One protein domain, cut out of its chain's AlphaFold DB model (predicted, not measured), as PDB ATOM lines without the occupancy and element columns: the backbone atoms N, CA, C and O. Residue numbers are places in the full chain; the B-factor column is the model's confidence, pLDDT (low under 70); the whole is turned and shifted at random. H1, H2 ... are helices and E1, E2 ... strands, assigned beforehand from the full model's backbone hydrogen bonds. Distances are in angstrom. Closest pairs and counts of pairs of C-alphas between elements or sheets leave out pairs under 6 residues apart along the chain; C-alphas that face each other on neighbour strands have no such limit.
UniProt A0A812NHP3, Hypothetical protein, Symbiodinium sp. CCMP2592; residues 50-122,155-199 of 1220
ATOM      1  N   LYS A  50     -39.044  21.773 -23.923       90.88
ATOM      2  CA  LYS A  50     -38.153  21.112 -22.965       90.88
ATOM      3  C   LYS A  50     -36.870  20.706 -23.662       90.88
ATOM      4  O   LYS A  50     -36.919  20.011 -24.670       90.88
ATOM      5  N   PHE A  51     -35.747  21.114 -23.091       93.00
ATOM      6  CA  PHE A  51     -34.420  20.834 -23.627       93.00
ATOM      7  C   PHE A  51     -33.520  20.262 -22.537       93.00
ATOM      8  O   PHE A  51     -33.781  20.448 -21.344       93.00
ATOM      9  N   GLU A  52     -32.466  19.565 -22.942       92.00
ATOM     10  CA  GLU A  52     -31.416  19.131 -22.030       92.00
ATOM     11  C   GLU A  52     -30.300  20.173 -22.007       92.00
ATOM     12  O   GLU A  52     -29.802  20.595 -23.046       92.00
ATOM     13  N   GLU A  53     -29.919  20.610 -20.810       93.12
ATOM     14  CA  GLU A  53     -28.799  21.515 -20.591       93.12
ATOM     15  C   GLU A  53     -27.722  20.805 -19.760       93.12
ATOM     16  O   GLU A  53     -27.867  20.630 -18.546       93.12
ATOM     17  N   GLU A  54     -26.610  20.423 -20.390       92.00
ATOM     18  CA  GLU A  54     -25.386  20.046 -19.678       92.00
ATOM     19  C   GLU A  54     -24.738  21.284 -19.035       92.00
ATOM     20  O   GLU A  54     -24.359  22.222 -19.740       92.00
ATOM     21  N   HIS A  55     -24.612  21.294 -17.703       90.38
ATOM     22  CA  HIS A  55     -23.937  22.344 -16.923       90.38
ATOM     23  C   HIS A  55     -22.717  21.771 -16.198       90.38
ATOM     24  O   HIS A  55     -22.868  20.789 -15.471       90.38
ATOM     25  N   ASP A  56     -21.551  22.408 -16.287       89.12
ATOM     26  CA  ASP A  56     -20.408  22.075 -15.431       89.12
ATOM     27  C   ASP A  56     -20.580  22.699 -14.038       89.12
ATOM     28  O   ASP A  56     -20.419  23.901 -13.825       89.12
ATOM     29  N   VAL A  57     -20.938  21.864 -13.060       86.62
ATOM     30  CA  VAL A  57     -21.099  22.293 -11.663       86.62
ATOM     31  C   VAL A  57     -19.745  22.332 -10.934       86.62
ATOM     32  O   VAL A  57     -19.632  22.982  -9.897       86.62
ATOM     33  N   GLY A  58     -18.705  21.689 -11.470       83.19
ATOM     34  CA  GLY A  58     -17.344  21.683 -10.929       83.19
ATOM     35  C   GLY A  58     -16.666  23.032 -11.138       83.19
ATOM     36  O   GLY A  58     -16.274  23.676 -10.164       83.19
ATOM     37  N   LEU A  59     -16.646  23.522 -12.381       83.94
ATOM     38  CA  LEU A  59     -16.139  24.861 -12.706       83.94
ATOM     39  C   LEU A  59     -16.949  25.971 -12.022       83.94
ATOM     40  O   LEU A  59     -16.370  26.938 -11.531       83.94
ATOM     41  N   VAL A  60     -18.274  25.824 -11.901       86.38
ATOM     42  CA  VAL A  60     -19.110  26.792 -11.166       86.38
ATOM     43  C   VAL A  60     -18.834  26.778  -9.657       86.38
ATOM     44  O   VAL A  60     -18.848  27.840  -9.033       86.38
ATOM     45  N   LYS A  61     -18.536  25.615  -9.057       84.19
ATOM     46  CA  LYS A  61     -18.051  25.543  -7.669       84.19
ATOM     47  C   LYS A  61     -16.684  26.208  -7.525       84.19
ATOM     48  O   LYS A  61     -16.563  27.086  -6.677       84.19
ATOM     49  N   LYS A  62     -15.694  25.869  -8.368       80.94
ATOM     50  CA  LYS A  62     -14.352  26.482  -8.303       80.94
ATOM     51  C   LYS A  62     -14.452  28.009  -8.485       80.94
ATOM     52  O   LYS A  62     -13.857  28.738  -7.704       80.94
ATOM     53  N   TYR A  63     -15.316  28.497  -9.386       84.31
ATOM     54  CA  TYR A  63     -15.666  29.923  -9.525       84.31
ATOM     55  C   TYR A  63     -16.275  30.564  -8.257       84.31
ATOM     56  O   TYR A  63     -16.046  31.740  -7.968       84.31
ATOM     57  N   ALA A  64     -17.065  29.817  -7.483       82.56
ATOM     58  CA  ALA A  64     -17.679  30.333  -6.266       82.56
ATOM     59  C   ALA A  64     -16.726  30.371  -5.063       82.56
ATOM     60  O   ALA A  64     -16.829  31.309  -4.268       82.56
ATOM     61  N   SER A  65     -15.855  29.367  -4.909       78.31
ATOM     62  CA  SER A  65     -15.122  29.105  -3.662       78.31
ATOM     63  C   SER A  65     -13.594  29.159  -3.747       78.31
ATOM     64  O   SER A  65     -12.965  29.042  -2.702       78.31
ATOM     65  N   SER A  66     -12.981  29.366  -4.920       70.62
ATOM     66  CA  SER A  66     -11.513  29.516  -5.045       70.62
ATOM     67  C   SER A  66     -10.946  30.670  -4.209       70.62
ATOM     68  O   SER A  66      -9.821  30.601  -3.726       70.62
ATOM     69  N   CYS A  67     -11.711  31.755  -4.066       76.69
ATOM     70  CA  CYS A  67     -11.221  33.009  -3.519       76.69
ATOM     71  C   CYS A  67     -12.301  33.721  -2.695       76.69
ATOM     72  O   CYS A  67     -13.315  34.186  -3.226       76.69
ATOM     73  N   ALA A  68     -12.055  33.885  -1.393       79.94
ATOM     74  CA  ALA A  68     -12.945  34.633  -0.502       79.94
ATOM     75  C   ALA A  68     -13.125  36.102  -0.944       79.94
ATOM     76  O   ALA A  68     -14.229  36.648  -0.835       79.94
ATOM     77  N   ALA A  69     -12.082  36.714  -1.522       83.94
ATOM     78  CA  ALA A  69     -12.130  38.087  -2.022       83.94
ATOM     79  C   ALA A  69     -13.201  38.291  -3.108       83.94
ATOM     80  O   ALA A  69     -13.801  39.356  -3.154       83.94
ATOM     81  N   ARG A  70     -13.529  37.275  -3.921       87.62
ATOM     82  CA  ARG A  70     -14.589  37.352  -4.949       87.62
ATOM     83  C   ARG A  70     -15.948  37.712  -4.340       87.62
ATOM     84  O   ARG A  70     -16.649  38.591  -4.840       87.62
ATOM     85  N   SER A  71     -16.295  37.073  -3.222       83.88
ATOM     86  CA  SER A  71     -17.548  37.332  -2.497       83.88
ATOM     87  C   SER A  71     -17.504  38.660  -1.729       83.88
ATOM     88  O   SER A  71     -18.489  39.397  -1.717       83.88
ATOM     89  N   ALA A  72     -16.354  39.000  -1.134       88.06
ATOM     90  CA  ALA A  72     -16.157  40.283  -0.454       88.06
ATOM     91  C   ALA A  72     -16.261  41.471  -1.430       88.06
ATOM     92  O   ALA A  72     -16.956  42.444  -1.152       88.06
ATOM     93  N   ASN A  73     -15.661  41.357  -2.615       91.25
ATOM     94  CA  ASN A  73     -15.707  42.347  -3.690       91.25
ATOM     95  C   ASN A  73     -17.140  42.604  -4.188       91.25
ATOM     96  O   ASN A  73     -17.516  43.752  -4.428       91.25
ATOM     97  N   ALA A  74     -17.968  41.558  -4.296       88.75
ATOM     98  CA  ALA A  74     -19.383  41.699  -4.640       88.75
ATOM     99  C   ALA A  74     -20.161  42.507  -3.579       88.75
ATOM    100  O   ALA A  74     -20.947  43.395  -3.925       88.75
ATOM    101  N   GLU A  75     -19.906  42.255  -2.291       90.38
ATOM    102  CA  GLU A  75     -20.497  43.017  -1.184       90.38
ATOM    103  C   GLU A  75     -19.946  44.453  -1.083       90.38
ATOM    104  O   GLU A  75     -20.729  45.381  -0.892       90.38
ATOM    105  N   ASN A  76     -18.650  44.679  -1.322       92.06
ATOM    106  CA  ASN A  76     -18.040  46.015  -1.358       92.06
ATOM    107  C   ASN A  76     -18.610  46.878  -2.496       92.06
ATOM    108  O   ASN A  76     -18.980  48.034  -2.279       92.06
ATOM    109  N   LEU A  77     -18.774  46.311  -3.698       90.62
ATOM    110  CA  LEU A  77     -19.446  46.983  -4.815       90.62
ATOM    111  C   LEU A  77     -20.911  47.298  -4.497       90.62
ATOM    112  O   LEU A  77     -21.385  48.400  -4.785       90.62
ATOM    113  N   LYS A  78     -21.631  46.364  -3.869       92.19
ATOM    114  CA  LYS A  78     -23.005  46.579  -3.398       92.19
ATOM    115  C   LYS A  78     -23.076  47.707  -2.359       92.19
ATOM    116  O   LYS A  78     -23.885  48.616  -2.538       92.19
ATOM    117  N   ALA A  79     -22.200  47.716  -1.355       91.25
ATOM    118  CA  ALA A  79     -22.109  48.770  -0.344       91.25
ATOM    119  C   ALA A  79     -21.780  50.142  -0.961       91.25
ATOM    120  O   ALA A  79     -22.413  51.144  -0.621       91.25
ATOM    121  N   TYR A  80     -20.866  50.193  -1.935       92.25
ATOM    122  CA  TYR A  80     -20.591  51.403  -2.710       92.25
ATOM    123  C   TYR A  80     -21.841  51.898  -3.457       92.25
ATOM    124  O   TYR A  80     -22.228  53.058  -3.288       92.25
ATOM    125  N   TYR A  81     -22.532  51.042  -4.220       91.56
ATOM    126  CA  TYR A  81     -23.755  51.445  -4.929       91.56
ATOM    127  C   TYR A  81     -24.891  51.854  -3.981       91.56
ATOM    128  O   TYR A  81     -25.644  52.773  -4.312       91.56
ATOM    129  N   GLU A  82     -25.004  51.229  -2.805       89.75
ATOM    130  CA  GLU A  82     -25.945  51.621  -1.748       89.75
ATOM    131  C   GLU A  82     -25.588  52.997  -1.158       89.75
ATOM    132  O   GLU A  82     -26.474  53.844  -1.029       89.75
ATOM    133  N   SER A  83     -24.302  53.292  -0.919       88.00
ATOM    134  CA  SER A  83     -23.835  54.634  -0.519       88.00
ATOM    135  C   SER A  83     -24.117  55.705  -1.586       88.00
ATOM    136  O   SER A  83     -24.316  56.885  -1.275       88.00
ATOM    137  N   MET A  84     -24.172  55.294  -2.856       84.38
ATOM    138  CA  MET A  84     -24.480  56.130  -4.017       84.38
ATOM    139  C   MET A  84     -25.984  56.236  -4.312       84.38
ATOM    140  O   MET A  84     -26.376  56.947  -5.242       84.38
ATOM    141  N   LEU A  85     -26.860  55.600  -3.525       83.00
ATOM    142  CA  LEU A  85     -28.284  55.933  -3.539       83.00
ATOM    143  C   LEU A  85     -28.499  57.293  -2.846       83.00
ATOM    144  O   LEU A  85     -27.940  57.538  -1.774       83.00
ATOM    145  N   PRO A  86     -29.331  58.199  -3.397       70.38
ATOM    146  CA  PRO A  86     -29.733  59.394  -2.668       70.38
ATOM    147  C   PRO A  86     -30.464  58.995  -1.380       70.38
ATOM    148  O   PRO A  86     -31.469  58.280  -1.424       70.38
ATOM    149  N   ALA A  87     -29.962  59.481  -0.239       61.72
ATOM    150  CA  ALA A  87     -30.560  59.259   1.075       61.72
ATOM    151  C   ALA A  87     -32.066  59.610   1.068       61.72
ATOM    152  O   ALA A  87     -32.457  60.541   0.356       61.72
ATOM    153  N   PRO A  88     -32.918  58.916   1.854       45.69
ATOM    154  CA  PRO A  88     -34.381  59.012   1.777       45.69
ATOM    155  C   PRO A  88     -34.951  60.323   2.360       45.69
ATOM    156  O   PRO A  88     -35.749  60.328   3.300       45.69
ATOM    157  N   LYS A  89     -34.561  61.460   1.773       45.31
ATOM    158  CA  LYS A  89     -35.135  62.785   2.022       45.31
ATOM    159  C   LYS A  89     -36.592  62.800   1.550       45.31
ATOM    160  O   LYS A  89     -36.921  62.287   0.481       45.31
ATOM    161  N   LYS A  90     -37.481  63.413   2.337       38.09
ATOM    162  CA  LYS A  90     -38.882  63.618   1.945       38.09
ATOM    163  C   LYS A  90     -38.965  64.736   0.899       38.09
ATOM    164  O   LYS A  90     -38.990  65.907   1.253       38.09
ATOM    165  N   GLY A  91     -39.037  64.376  -0.375       44.28
ATOM    166  CA  GLY A  91     -39.224  65.320  -1.473       44.28
ATOM    167  C   GLY A  91     -39.419  64.594  -2.800       44.28
ATOM    168  O   GLY A  91     -39.228  63.380  -2.883       44.28
ATOM    169  N   ARG A  92     -39.795  65.333  -3.847       39.78
ATOM    170  CA  ARG A  92     -39.697  64.832  -5.221       39.78
ATOM    171  C   ARG A  92     -38.216  64.845  -5.602       39.78
ATOM    172  O   ARG A  92     -37.580  65.890  -5.481       39.78
ATOM    173  N   LYS A  93     -37.666  63.705  -6.025       53.09
ATOM    174  CA  LYS A  93     -36.305  63.649  -6.577       53.09
ATOM    175  C   LYS A  93     -36.225  64.546  -7.815       53.09
ATOM    176  O   LYS A  93     -37.209  64.662  -8.549       53.09
ATOM    177  N   SER A  94     -35.066  65.148  -8.080       67.88
ATOM    178  CA  SER A  94     -34.805  65.677  -9.426       67.88
ATOM    179  C   SER A  94     -34.742  64.519 -10.432       67.88
ATOM    180  O   SER A  94     -34.473  63.383 -10.041       67.88
ATOM    181  N   LEU A  95     -34.958  64.785 -11.726       63.38
ATOM    182  CA  LEU A  95     -34.877  63.745 -12.765       63.38
ATOM    183  C   LEU A  95     -33.532  62.999 -12.707       63.38
ATOM    184  O   LEU A  95     -33.517  61.778 -12.611       63.38
ATOM    185  N   GLN A  96     -32.424  63.732 -12.572       65.00
ATOM    186  CA  GLN A  96     -31.077  63.175 -12.394       65.00
ATOM    187  C   GLN A  96     -30.936  62.298 -11.132       65.00
ATOM    188  O   GLN A  96     -30.238  61.287 -11.151       65.00
ATOM    189  N   GLN A  97     -31.598  62.648 -10.022       71.56
ATOM    190  CA  GLN A  97     -31.612  61.825  -8.803       71.56
ATOM    191  C   GLN A  97     -32.493  60.574  -8.948       71.56
ATOM    192  O   GLN A  97     -32.206  59.554  -8.324       71.56
ATOM    193  N   GLU A  98     -33.565  60.636  -9.739       72.88
ATOM    194  CA  GLU A  98     -34.434  59.496 -10.057       72.88
ATOM    195  C   GLU A  98     -33.732  58.521 -11.023       72.88
ATOM    196  O   GLU A  98     -33.736  57.313 -10.785       72.88
ATOM    197  N   GLU A  99     -33.049  59.046 -12.043       71.00
ATOM    198  CA  GLU A  99     -32.172  58.317 -12.967       71.00
ATOM    199  C   GLU A  99     -31.025  57.625 -12.221       71.00
ATOM    200  O   GLU A  99     -30.875  56.407 -12.322       71.00
ATOM    201  N   LEU A 100     -30.260  58.364 -11.404       75.19
ATOM    202  CA  LEU A 100     -29.148  57.819 -10.617       75.19
ATOM    203  C   LEU A 100     -29.622  56.750  -9.622       75.19
ATOM    204  O   LEU A 100     -29.016  55.683  -9.526       75.19
ATOM    205  N   PHE A 101     -30.738  56.990  -8.926       80.94
ATOM    206  CA  PHE A 101     -31.360  55.997  -8.047       80.94
ATOM    207  C   PHE A 101     -31.758  54.729  -8.814       80.94
ATOM    208  O   PHE A 101     -31.512  53.623  -8.339       80.94
ATOM    209  N   THR A 102     -32.346  54.873 -10.004       76.12
ATOM    210  CA  THR A 102     -32.794  53.741 -10.830       76.12
ATOM    211  C   THR A 102     -31.609  52.954 -11.393       76.12
ATOM    212  O   THR A 102     -31.617  51.722 -11.336       76.12
ATOM    213  N   LYS A 103     -30.553  53.642 -11.851       81.56
ATOM    214  CA  LYS A 103     -29.289  53.040 -12.302       81.56
ATOM    215  C   LYS A 103     -28.634  52.237 -11.177       81.56
ATOM    216  O   LYS A 103     -28.392  51.043 -11.343       81.56
ATOM    217  N   ASN A 104     -28.422  52.851 -10.015       85.69
ATOM    218  CA  ASN A 104     -27.736  52.209  -8.892       85.69
ATOM    219  C   ASN A 104     -28.574  51.060  -8.303       85.69
ATOM    220  O   ASN A 104     -28.042  49.982  -8.054       85.69
ATOM    221  N   GLN A 105     -29.901  51.211  -8.199       84.94
ATOM    222  CA  GLN A 105     -30.791  50.112  -7.802       84.94
ATOM    223  C   GLN A 105     -30.806  48.954  -8.821       84.94
ATOM    224  O   GLN A 105     -30.960  47.799  -8.422       84.94
ATOM    225  N   SER A 106     -30.634  49.222 -10.121       83.12
ATOM    226  CA  SER A 106     -30.469  48.170 -11.134       83.12
ATOM    227  C   SER A 106     -29.145  47.417 -10.965       83.12
ATOM    228  O   SER A 106     -29.129  46.193 -11.072       83.12
ATOM    229  N   LEU A 107     -28.054  48.121 -10.648       86.00
ATOM    230  CA  LEU A 107     -26.734  47.521 -10.421       86.00
ATOM    231  C   LEU A 107     -26.712  46.653  -9.152       86.00
ATOM    232  O   LEU A 107     -26.309  45.495  -9.232       86.00
ATOM    233  N   ILE A 108     -27.266  47.137  -8.033       88.31
ATOM    234  CA  ILE A 108     -27.423  46.348  -6.794       88.31
ATOM    235  C   ILE A 108     -28.219  45.060  -7.063       88.31
ATOM    236  O   ILE A 108     -27.804  43.980  -6.645       88.31
ATOM    237  N   ARG A 109     -29.332  45.140  -7.812       87.69
ATOM    238  CA  ARG A 109     -30.108  43.944  -8.192       87.69
ATOM    239  C   ARG A 109     -29.301  42.963  -9.036       87.69
ATOM    240  O   ARG A 109     -29.411  41.772  -8.795       87.69
ATOM    241  N   LYS A 110     -28.487  43.428  -9.991       85.69
ATOM    242  CA  LYS A 110     -27.647  42.544 -10.821       85.69
ATOM    243  C   LYS A 110     -26.619  41.768  -9.994       85.69
ATOM    244  O   LYS A 110     -26.419  40.592 -10.275       85.69
ATOM    245  N   ILE A 111     -26.019  42.395  -8.979       86.81
ATOM    246  CA  ILE A 111     -25.087  41.729  -8.054       86.81
ATOM    247  C   ILE A 111     -25.835  40.676  -7.221       86.81
ATOM    248  O   ILE A 111     -25.472  39.504  -7.235       86.81
ATOM    249  N   VAL A 112     -26.937  41.060  -6.566       87.62
ATOM    250  CA  VAL A 112     -27.725  40.144  -5.717       87.62
ATOM    251  C   VAL A 112     -28.323  38.978  -6.518       87.62
ATOM    252  O   VAL A 112     -28.294  37.838  -6.056       87.62
ATOM    253  N   ASP A 113     -28.815  39.229  -7.735       86.12
ATOM    254  CA  ASP A 113     -29.325  38.187  -8.633       86.12
ATOM    255  C   ASP A 113     -28.206  37.264  -9.151       86.12
ATOM    256  O   ASP A 113     -28.486  36.099  -9.431       86.12
ATOM    257  N   HIS A 114     -26.960  37.741  -9.291       87.38
ATOM    258  CA  HIS A 114     -25.816  36.895  -9.660       87.38
ATOM    259  C   HIS A 114     -25.486  35.914  -8.531       87.38
ATOM    260  O   HIS A 114     -25.510  34.706  -8.760       87.38
ATOM    261  N   GLU A 115     -25.282  36.408  -7.306       87.50
ATOM    262  CA  GLU A 115     -24.974  35.570  -6.135       87.50
ATOM    263  C   GLU A 115     -26.094  34.563  -5.828       87.50
ATOM    264  O   GLU A 115     -25.841  33.377  -5.602       87.50
ATOM    265  N   ALA A 116     -27.358  34.994  -5.899       86.56
ATOM    266  CA  ALA A 116     -28.502  34.109  -5.683       86.56
ATOM    267  C   ALA A 116     -28.599  32.992  -6.740       86.56
ATOM    268  O   ALA A 116     -28.993  31.869  -6.418       86.56
ATOM    269  N   ARG A 117     -28.232  33.274  -7.998       85.94
ATOM    270  CA  ARG A 117     -28.207  32.271  -9.077       85.94
ATOM    271  C   ARG A 117     -26.993  31.353  -8.986       85.94
ATOM    272  O   ARG A 117     -27.145  30.161  -9.229       85.94
ATOM    273  N   LEU A 118     -25.833  31.875  -8.591       86.38
ATOM    274  CA  LEU A 118     -24.626  31.092  -8.327       86.38
ATOM    275  C   LEU A 118     -24.900  30.016  -7.266       86.38
ATOM    276  O   LEU A 118     -24.721  28.826  -7.524       86.38
ATOM    277  N   ALA A 119     -25.463  30.419  -6.123       84.31
ATOM    278  CA  ALA A 119     -25.885  29.495  -5.072       84.31
ATOM    279  C   ALA A 119     -26.933  28.473  -5.562       84.31
ATOM    280  O   ALA A 119     -26.874  27.300  -5.192       84.31
ATOM    281  N   ALA A 120     -27.869  28.883  -6.428       82.25
ATOM    282  CA  ALA A 120     -28.893  27.994  -6.982       82.25
ATOM    283  C   ALA A 120     -28.346  26.945  -7.973       82.25
ATOM    284  O   ALA A 120     -28.901  25.851  -8.044       82.25
ATOM    285  N   VAL A 121     -27.270  27.240  -8.714       81.31
ATOM    286  CA  VAL A 121     -26.608  26.264  -9.606       81.31
ATOM    287  C   VAL A 121     -25.806  25.224  -8.812       81.31
ATOM    288  O   VAL A 121     -25.734  24.070  -9.232       81.31
ATOM    289  N   ILE A 122     -25.243  25.618  -7.665       82.50
ATOM    290  CA  ILE A 122     -24.397  24.775  -6.799       82.50
ATOM    291  C   ILE A 122     -25.222  23.880  -5.853       82.50
ATOM    292  O   ILE A 122     -24.743  22.830  -5.420       82.50
ATOM    293  N   ALA A 155     -17.492  18.616 -13.449       71.88
ATOM    294  CA  ALA A 155     -18.637  17.887 -12.900       71.88
ATOM    295  C   ALA A 155     -19.904  18.190 -13.715       71.88
ATOM    296  O   ALA A 155     -20.888  18.766 -13.225       71.88
ATOM    297  N   LYS A 156     -19.846  17.817 -14.996       84.56
ATOM    298  CA  LYS A 156     -20.927  17.975 -15.970       84.56
ATOM    299  C   LYS A 156     -22.200  17.272 -15.501       84.56
ATOM    300  O   LYS A 156     -22.211  16.091 -15.166       84.56
ATOM    301  N   THR A 157     -23.286  18.034 -15.439       85.38
ATOM    302  CA  THR A 157     -24.585  17.615 -14.913       85.38
ATOM    303  C   THR A 157     -25.678  17.991 -15.902       85.38
ATOM    304  O   THR A 157     -25.987  19.172 -16.058       85.38
ATOM    305  N   ILE A 158     -26.317  16.991 -16.511       86.12
ATOM    306  CA  ILE A 158     -27.466  17.206 -17.398       86.12
ATOM    307  C   ILE A 158     -28.719  17.567 -16.578       86.12
ATOM    308  O   ILE A 158     -29.042  16.979 -15.527       86.12
ATOM    309  N   LYS A 159     -29.427  18.592 -17.055       86.12
ATOM    310  CA  LYS A 159     -30.671  19.118 -16.488       86.12
ATOM    311  C   LYS A 159     -31.700  19.256 -17.607       86.12
ATOM    312  O   LYS A 159     -31.498  20.053 -18.512       86.12
ATOM    313  N   GLN A 160     -32.825  18.546 -17.518       89.75
ATOM    314  CA  GLN A 160     -33.986  18.896 -18.336       89.75
ATOM    315  C   GLN A 160     -34.538  20.242 -17.843       89.75
ATOM    316  O   GLN A 160     -34.866  20.384 -16.661       89.75
ATOM    317  N   VAL A 161     -34.615  21.221 -18.740       91.00
ATOM    318  CA  VAL A 161     -35.093  22.583 -18.479       91.00
ATOM    319  C   VAL A 161     -36.374  22.833 -19.266       91.00
ATOM    320  O   VAL A 161     -36.463  22.502 -20.445       91.00
ATOM    321  N   GLU A 162     -37.363  23.442 -18.611       90.56
ATOM    322  CA  GLU A 162     -38.626  23.846 -19.233       90.56
ATOM    323  C   GLU A 162     -38.596  25.340 -19.597       90.56
ATOM    324  O   GLU A 162     -38.206  26.181 -18.779       90.56
ATOM    325  N   TYR A 163     -39.029  25.652 -20.819       91.38
ATOM    326  CA  TYR A 163     -39.138  26.992 -21.390       91.38
ATOM    327  C   TYR A 163     -40.614  27.321 -21.654       91.38
ATOM    328  O   TYR A 163     -41.278  26.661 -22.455       91.38
ATOM    329  N   ALA A 164     -41.130  28.352 -20.979       88.56
ATOM    330  CA  ALA A 164     -42.555  28.696 -20.976       88.56
ATOM    331  C   ALA A 164     -42.800  30.213 -21.041       88.56
ATOM    332  O   ALA A 164     -41.961  31.019 -20.631       88.56
ATOM    333  N   TYR A 165     -43.974  30.620 -21.525       86.88
ATOM    334  CA  TYR A 165     -44.386  32.026 -21.523       86.88
ATOM    335  C   TYR A 165     -44.598  32.551 -20.094       86.88
ATOM    336  O   TYR A 165     -44.937  31.816 -19.164       86.88
ATOM    337  N   SER A 166     -44.407  33.855 -19.879       78.31
ATOM    338  CA  SER A 166     -44.510  34.411 -18.525       78.31
ATOM    339  C   SER A 166     -45.961  34.437 -18.030       78.31
ATOM    340  O   SER A 166     -46.749  35.286 -18.440       78.31
ATOM    341  N   ALA A 167     -46.309  33.591 -17.057       67.12
ATOM    342  CA  ALA A 167     -47.619  33.613 -16.387       67.12
ATOM    343  C   ALA A 167     -47.945  34.951 -15.673       67.12
ATOM    344  O   ALA A 167     -49.087  35.203 -15.293       67.12
ATOM    345  N   LYS A 168     -46.949  35.835 -15.495       65.94
ATOM    346  CA  LYS A 168     -47.115  37.200 -14.962       65.94
ATOM    347  C   LYS A 168     -47.489  38.235 -16.033       65.94
ATOM    348  O   LYS A 168     -47.751  39.383 -15.682       65.94
ATOM    349  N   GLN A 169     -47.469  37.866 -17.313       66.75
ATOM    350  CA  GLN A 169     -47.753  38.745 -18.446       66.75
ATOM    351  C   GLN A 169     -48.822  38.085 -19.325       66.75
ATOM    352  O   GLN A 169     -48.561  37.114 -20.037       66.75
ATOM    353  N   LYS A 170     -50.050  38.602 -19.229       69.12
ATOM    354  CA  LYS A 170     -51.175  38.207 -20.080       69.12
ATOM    355  C   LYS A 170     -51.198  39.121 -21.302       69.12
ATOM    356  O   LYS A 170     -51.836  40.167 -21.252       69.12
ATOM    357  N   TYR A 171     -50.444  38.737 -22.327       80.75
ATOM    358  CA  TYR A 171     -50.539  39.324 -23.663       80.75
ATOM    359  C   TYR A 171     -51.319  38.398 -24.599       80.75
ATOM    360  O   TYR A 171     -51.367  37.189 -24.345       80.75
ATOM    361  N   SER A 172     -51.907  38.956 -25.658       79.00
ATOM    362  CA  SER A 172     -52.719  38.220 -26.641       79.00
ATOM    363  C   SER A 172     -51.900  37.312 -27.569       79.00
ATOM    364  O   SER A 172     -52.394  36.272 -28.010       79.00
ATOM    365  N   ILE A 173     -50.640  37.672 -27.834       81.94
ATOM    366  CA  ILE A 173     -49.739  36.930 -28.725       81.94
ATOM    367  C   ILE A 173     -48.736  36.055 -27.969       81.94
ATOM    368  O   ILE A 173     -48.390  36.307 -26.808       81.94
ATOM    369  N   GLN A 174     -48.242  35.031 -28.660       82.88
ATOM    370  CA  GLN A 174     -47.027  34.318 -28.282       82.88
ATOM    371  C   GLN A 174     -45.849  35.287 -28.412       82.88
ATOM    372  O   GLN A 174     -45.760  36.068 -29.354       82.88
ATOM    373  N   ALA A 175     -44.989  35.296 -27.405       83.62
ATOM    374  CA  ALA A 175     -43.867  36.215 -27.264       83.62
ATOM    375  C   ALA A 175     -42.730  35.450 -26.579       83.62
ATOM    376  O   ALA A 175     -42.803  34.242 -26.431       83.62
ATOM    377  N   ARG A 176     -41.696  36.122 -26.085       85.38
ATOM    378  CA  ARG A 176     -40.518  35.456 -25.512       85.38
ATOM    379  C   ARG A 176     -40.833  34.389 -24.434       85.38
ATOM    380  O   ARG A 176     -41.336  34.719 -23.353       85.38
ATOM    381  N   ARG A 177     -40.470  33.122 -24.694       88.00
ATOM    382  CA  ARG A 177     -40.368  32.058 -23.670       88.00
ATOM    383  C   ARG A 177     -39.213  32.318 -22.693       88.00
ATOM    384  O   ARG A 177     -38.143  32.803 -23.068       88.00
ATOM    385  N   TYR A 178     -39.409  31.925 -21.437       89.75
ATOM    386  CA  TYR A 178     -38.415  32.010 -20.367       89.75
ATOM    387  C   TYR A 178     -38.093  30.626 -19.800       89.75
ATOM    388  O   TYR A 178     -39.004  29.862 -19.479       89.75
ATOM    389  N   GLY A 179     -36.803  30.326 -19.645       87.75
ATOM    390  CA  GLY A 179     -36.328  29.094 -19.014       87.75
ATOM    391  C   GLY A 179     -36.516  29.093 -17.492       87.75
ATOM    392  O   GLY A 179     -36.502  30.145 -16.841       87.75
ATOM    393  N   SER A 180     -36.676  27.905 -16.905       84.88
ATOM    394  CA  SER A 180     -36.810  27.728 -15.452       84.88
ATOM    395  C   SER A 180     -35.583  28.218 -14.660       84.88
ATOM    396  O   SER A 180     -34.471  28.286 -15.179       84.88
ATOM    397  N   VAL A 181     -35.763  28.541 -13.373       79.06
ATOM    398  CA  VAL A 181     -34.687  29.076 -12.513       79.06
ATOM    399  C   VAL A 181     -33.494  28.118 -12.460       79.06
ATOM    400  O   VAL A 181     -33.637  26.978 -12.026       79.06
ATOM    401  N   GLY A 182     -32.317  28.607 -12.859       74.69
ATOM    402  CA  GLY A 182     -31.090  27.811 -12.932       74.69
ATOM    403  C   GLY A 182     -30.770  27.270 -14.327       74.69
ATOM    404  O   GLY A 182     -29.782  26.552 -14.452       74.69
ATOM    405  N   SER A 183     -31.552  27.620 -15.358       88.69
ATOM    406  CA  SER A 183     -31.194  27.422 -16.770       88.69
ATOM    407  C   SER A 183     -30.090  28.372 -17.239       88.69
ATOM    408  O   SER A 183     -29.908  29.444 -16.647       88.69
ATOM    409  N   ALA A 184     -29.426  28.022 -18.343       89.81
ATOM    410  CA  ALA A 184     -28.429  28.831 -19.041       89.81
ATOM    411  C   ALA A 184     -28.965  30.229 -19.396       89.81
ATOM    412  O   ALA A 184     -28.359  31.225 -18.999       89.81
ATOM    413  N   GLN A 185     -30.159  30.323 -19.998       90.81
ATOM    414  CA  GLN A 185     -30.837  31.603 -20.271       90.81
ATOM    415  C   GLN A 185     -31.017  32.458 -19.003       90.81
ATOM    416  O   GLN A 185     -30.966  33.687 -19.047       90.81
ATOM    417  N   SER A 186     -31.269  31.815 -17.858       86.62
ATOM    418  CA  SER A 186     -31.568  32.519 -16.612       86.62
ATOM    419  C   SER A 186     -30.318  33.062 -15.908       86.62
ATOM    420  O   SER A 186     -30.435  34.015 -15.135       86.62
ATOM    421  N   ILE A 187     -29.138  32.473 -16.120       87.88
ATOM    422  CA  ILE A 187     -27.889  32.897 -15.475       87.88
ATOM    423  C   ILE A 187     -27.189  34.013 -16.267       87.88
ATOM    424  O   ILE A 187     -27.298  34.120 -17.482       87.88
ATOM    425  N   SER A 188     -26.459  34.886 -15.572       86.62
ATOM    426  CA  SER A 188     -25.691  35.975 -16.198       86.62
ATOM    427  C   SER A 188     -24.550  35.447 -17.075       86.62
ATOM    428  O   SER A 188     -23.906  34.487 -16.660       86.62
ATOM    429  N   ARG A 189     -24.186  36.135 -18.172       85.38
ATOM    430  CA  ARG A 189     -23.055  35.764 -19.061       85.38
ATOM    431  C   ARG A 189     -21.753  35.403 -18.329       85.38
ATOM    432  O   ARG A 189     -21.182  34.359 -18.610       85.38
ATOM    433  N   ARG A 190     -21.347  36.177 -17.315       84.06
ATOM    434  CA  ARG A 190     -20.187  35.861 -16.450       84.06
ATOM    435  C   ARG A 190     -20.264  34.469 -15.797       84.06
ATOM    436  O   ARG A 190     -19.253  33.803 -15.654       84.06
ATOM    437  N   LEU A 191     -21.463  34.011 -15.431       85.81
ATOM    438  CA  LEU A 191     -21.699  32.660 -14.907       85.81
ATOM    439  C   LEU A 191     -21.872  31.619 -16.029       85.81
ATOM    440  O   LEU A 191     -21.499  30.468 -15.837       85.81
ATOM    441  N   GLN A 192     -22.386  32.006 -17.204       88.44
ATOM    442  CA  GLN A 192     -22.465  31.121 -18.378       88.44
ATOM    443  C   GLN A 192     -21.072  30.666 -18.837       88.44
ATOM    444  O   GLN A 192     -20.913  29.494 -19.162       88.44
ATOM    445  N   VAL A 193     -20.054  31.539 -18.796       86.00
ATOM    446  CA  VAL A 193     -18.661  31.175 -19.129       86.00
ATOM    447  C   VAL A 193     -18.194  29.954 -18.323       86.00
ATOM    448  O   VAL A 193     -17.704  28.998 -18.915       86.00
ATOM    449  N   HIS A 194     -18.438  29.927 -17.009       85.25
ATOM    450  CA  HIS A 194     -18.063  28.797 -16.147       85.25
ATOM    451  C   HIS A 194     -19.051  27.617 -16.189       85.25
ATOM    452  O   HIS A 194     -18.637  26.479 -16.010       85.25
ATOM    453  N   ALA A 195     -20.348  27.861 -16.407       87.50
ATOM    454  CA  ALA A 195     -21.376  26.814 -16.373       87.50
ATOM    455  C   ALA A 195     -21.521  26.031 -17.687       87.50
ATOM    456  O   ALA A 195     -21.892  24.859 -17.660       87.50
ATOM    457  N   VAL A 196     -21.307  26.682 -18.834       88.31
ATOM    458  CA  VAL A 196     -21.584  26.124 -20.174       88.31
ATOM    459  C   VAL A 196     -20.543  26.513 -21.231       88.31
ATOM    460  O   VAL A 196     -20.474  25.877 -22.282       88.31
ATOM    461  N   GLY A 197     -19.732  27.549 -20.993       82.38
ATOM    462  CA  GLY A 197     -18.856  28.150 -22.006       82.38
ATOM    463  C   GLY A 197     -17.755  27.237 -22.550       82.38
ATOM    464  O   GLY A 197     -17.351  27.414 -23.694       82.38
ATOM    465  N   GLY A 198     -17.309  26.242 -21.776       83.12
ATOM    466  CA  GLY A 198     -16.268  25.291 -22.192       83.12
ATOM    467  C   GLY A 198     -16.718  24.210 -23.186       83.12
ATOM    468  O   GLY A 198     -15.875  23.488 -23.706       83.12
ATOM    469  N   HIS A 199     -18.024  24.068 -23.447       87.81
ATOM    470  CA  HIS A 199     -18.576  22.991 -24.289       87.81
ATOM    471  C   HIS A 199     -19.800  23.400 -25.120       87.81
ATOM    472  O   HIS A 199     -20.522  22.540 -25.623       87.81
TER     473      HIS A 199
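AT A GLANCE: This is residues 50 to 122 and 155 to 199 of the 1220 residues of the protein "Hypothetical protein" of Symbiodinium sp. CCMP2592 (UniProt A0A812NHP3). A two-stranded antiparallel ribbon, E1 and E2, lies at one end of a flat, loose frame, and a long helical hairpin, H2 and H3, reaches away from that end. H1 makes a corner between E1 and H2, H4 packs on H1, and the long stretch from E2 folds back to H4, with residues 167 to 173 sticking out. The 118 printed residues include four named helices and two named strands, in the order E1, H1, H2, H3, E2, H4; the class is mixed, helices and strands. The whole is loose, with a radius of gyration of the C-alphas of 18.0 A, and its C-alphas span 52 by 48 by 17 A.

HOW THE PARTS SIT: E1, residues 50 to 56, and E2, residues 156 to 164, are antiparallel neighbours at 146 degrees; N 53 and O 159 are 2.8 A apart and N 161 and O 51 are 2.8 A apart, both within hydrogen-bond range. H1, residues 57 to 65, touches H4, residues 189 to 195, at a steep tilt of 60 degrees, opposite ways; their closest C-alphas, of Val 60 and His 194, are 5.5 A apart. The closest C-alphas of E1 and H4, of Asp 56 and Ala 195, are 4.9 A apart. H3, residues 95 to 122, touches H1 with residues 118 to 122 alone, at a steep tilt of 56 degrees; the closest C-alphas, of Val 57 and Ile 122, are 6.4 A apart. H2, residues 68 to 83, and H3 form a helical hairpin at a shallow tilt of 23 degrees, opposite ways; H3 touches H2 with residues 104 to 111 alone, and the closest C-alphas, of Lys 78 and Ile 108, are 5.6 A apart. H3 and H4 are close but not clearly touching, with the C-alphas of Leu 118 and Leu 191 closest at 7.4 A. H2 and H4 are apart. Every O i to N i+4 pair is within hydrogen-bond range in H1, H2 and H3, and 2 of 3 are in H4.

IN THESE COORDINATES: E1 begins at C-alpha 50, (-38.153, 21.112, -22.965), and is 19.3 A long; E2 is 24.7 A long. H2 is 22.8 A long. H3, 40.8 A, runs from C-alpha 95 at (-34.877, 63.745, -12.765) to C-alpha 122. H1 is 12.1 A long, and H4, 9.5 A, ends at C-alpha 195, (-21.376, 26.814, -16.373).

THE WHOLE: The two C-alphas farthest apart, of Gly 91 and Ala 155, are 53.0 A apart. Residues 123 to 154 are not printed, and C-alphas 122 and 155 are 10.9 A apart across this cut. The links H2 to H3 and E2 to H4 are long. Residues 163 to 164 of E2 pair antiparallel with residues 178 to 179. The mean pLDDT of the printed part is 81.8; residues 87 to 96 and 167 to 170 are under 70.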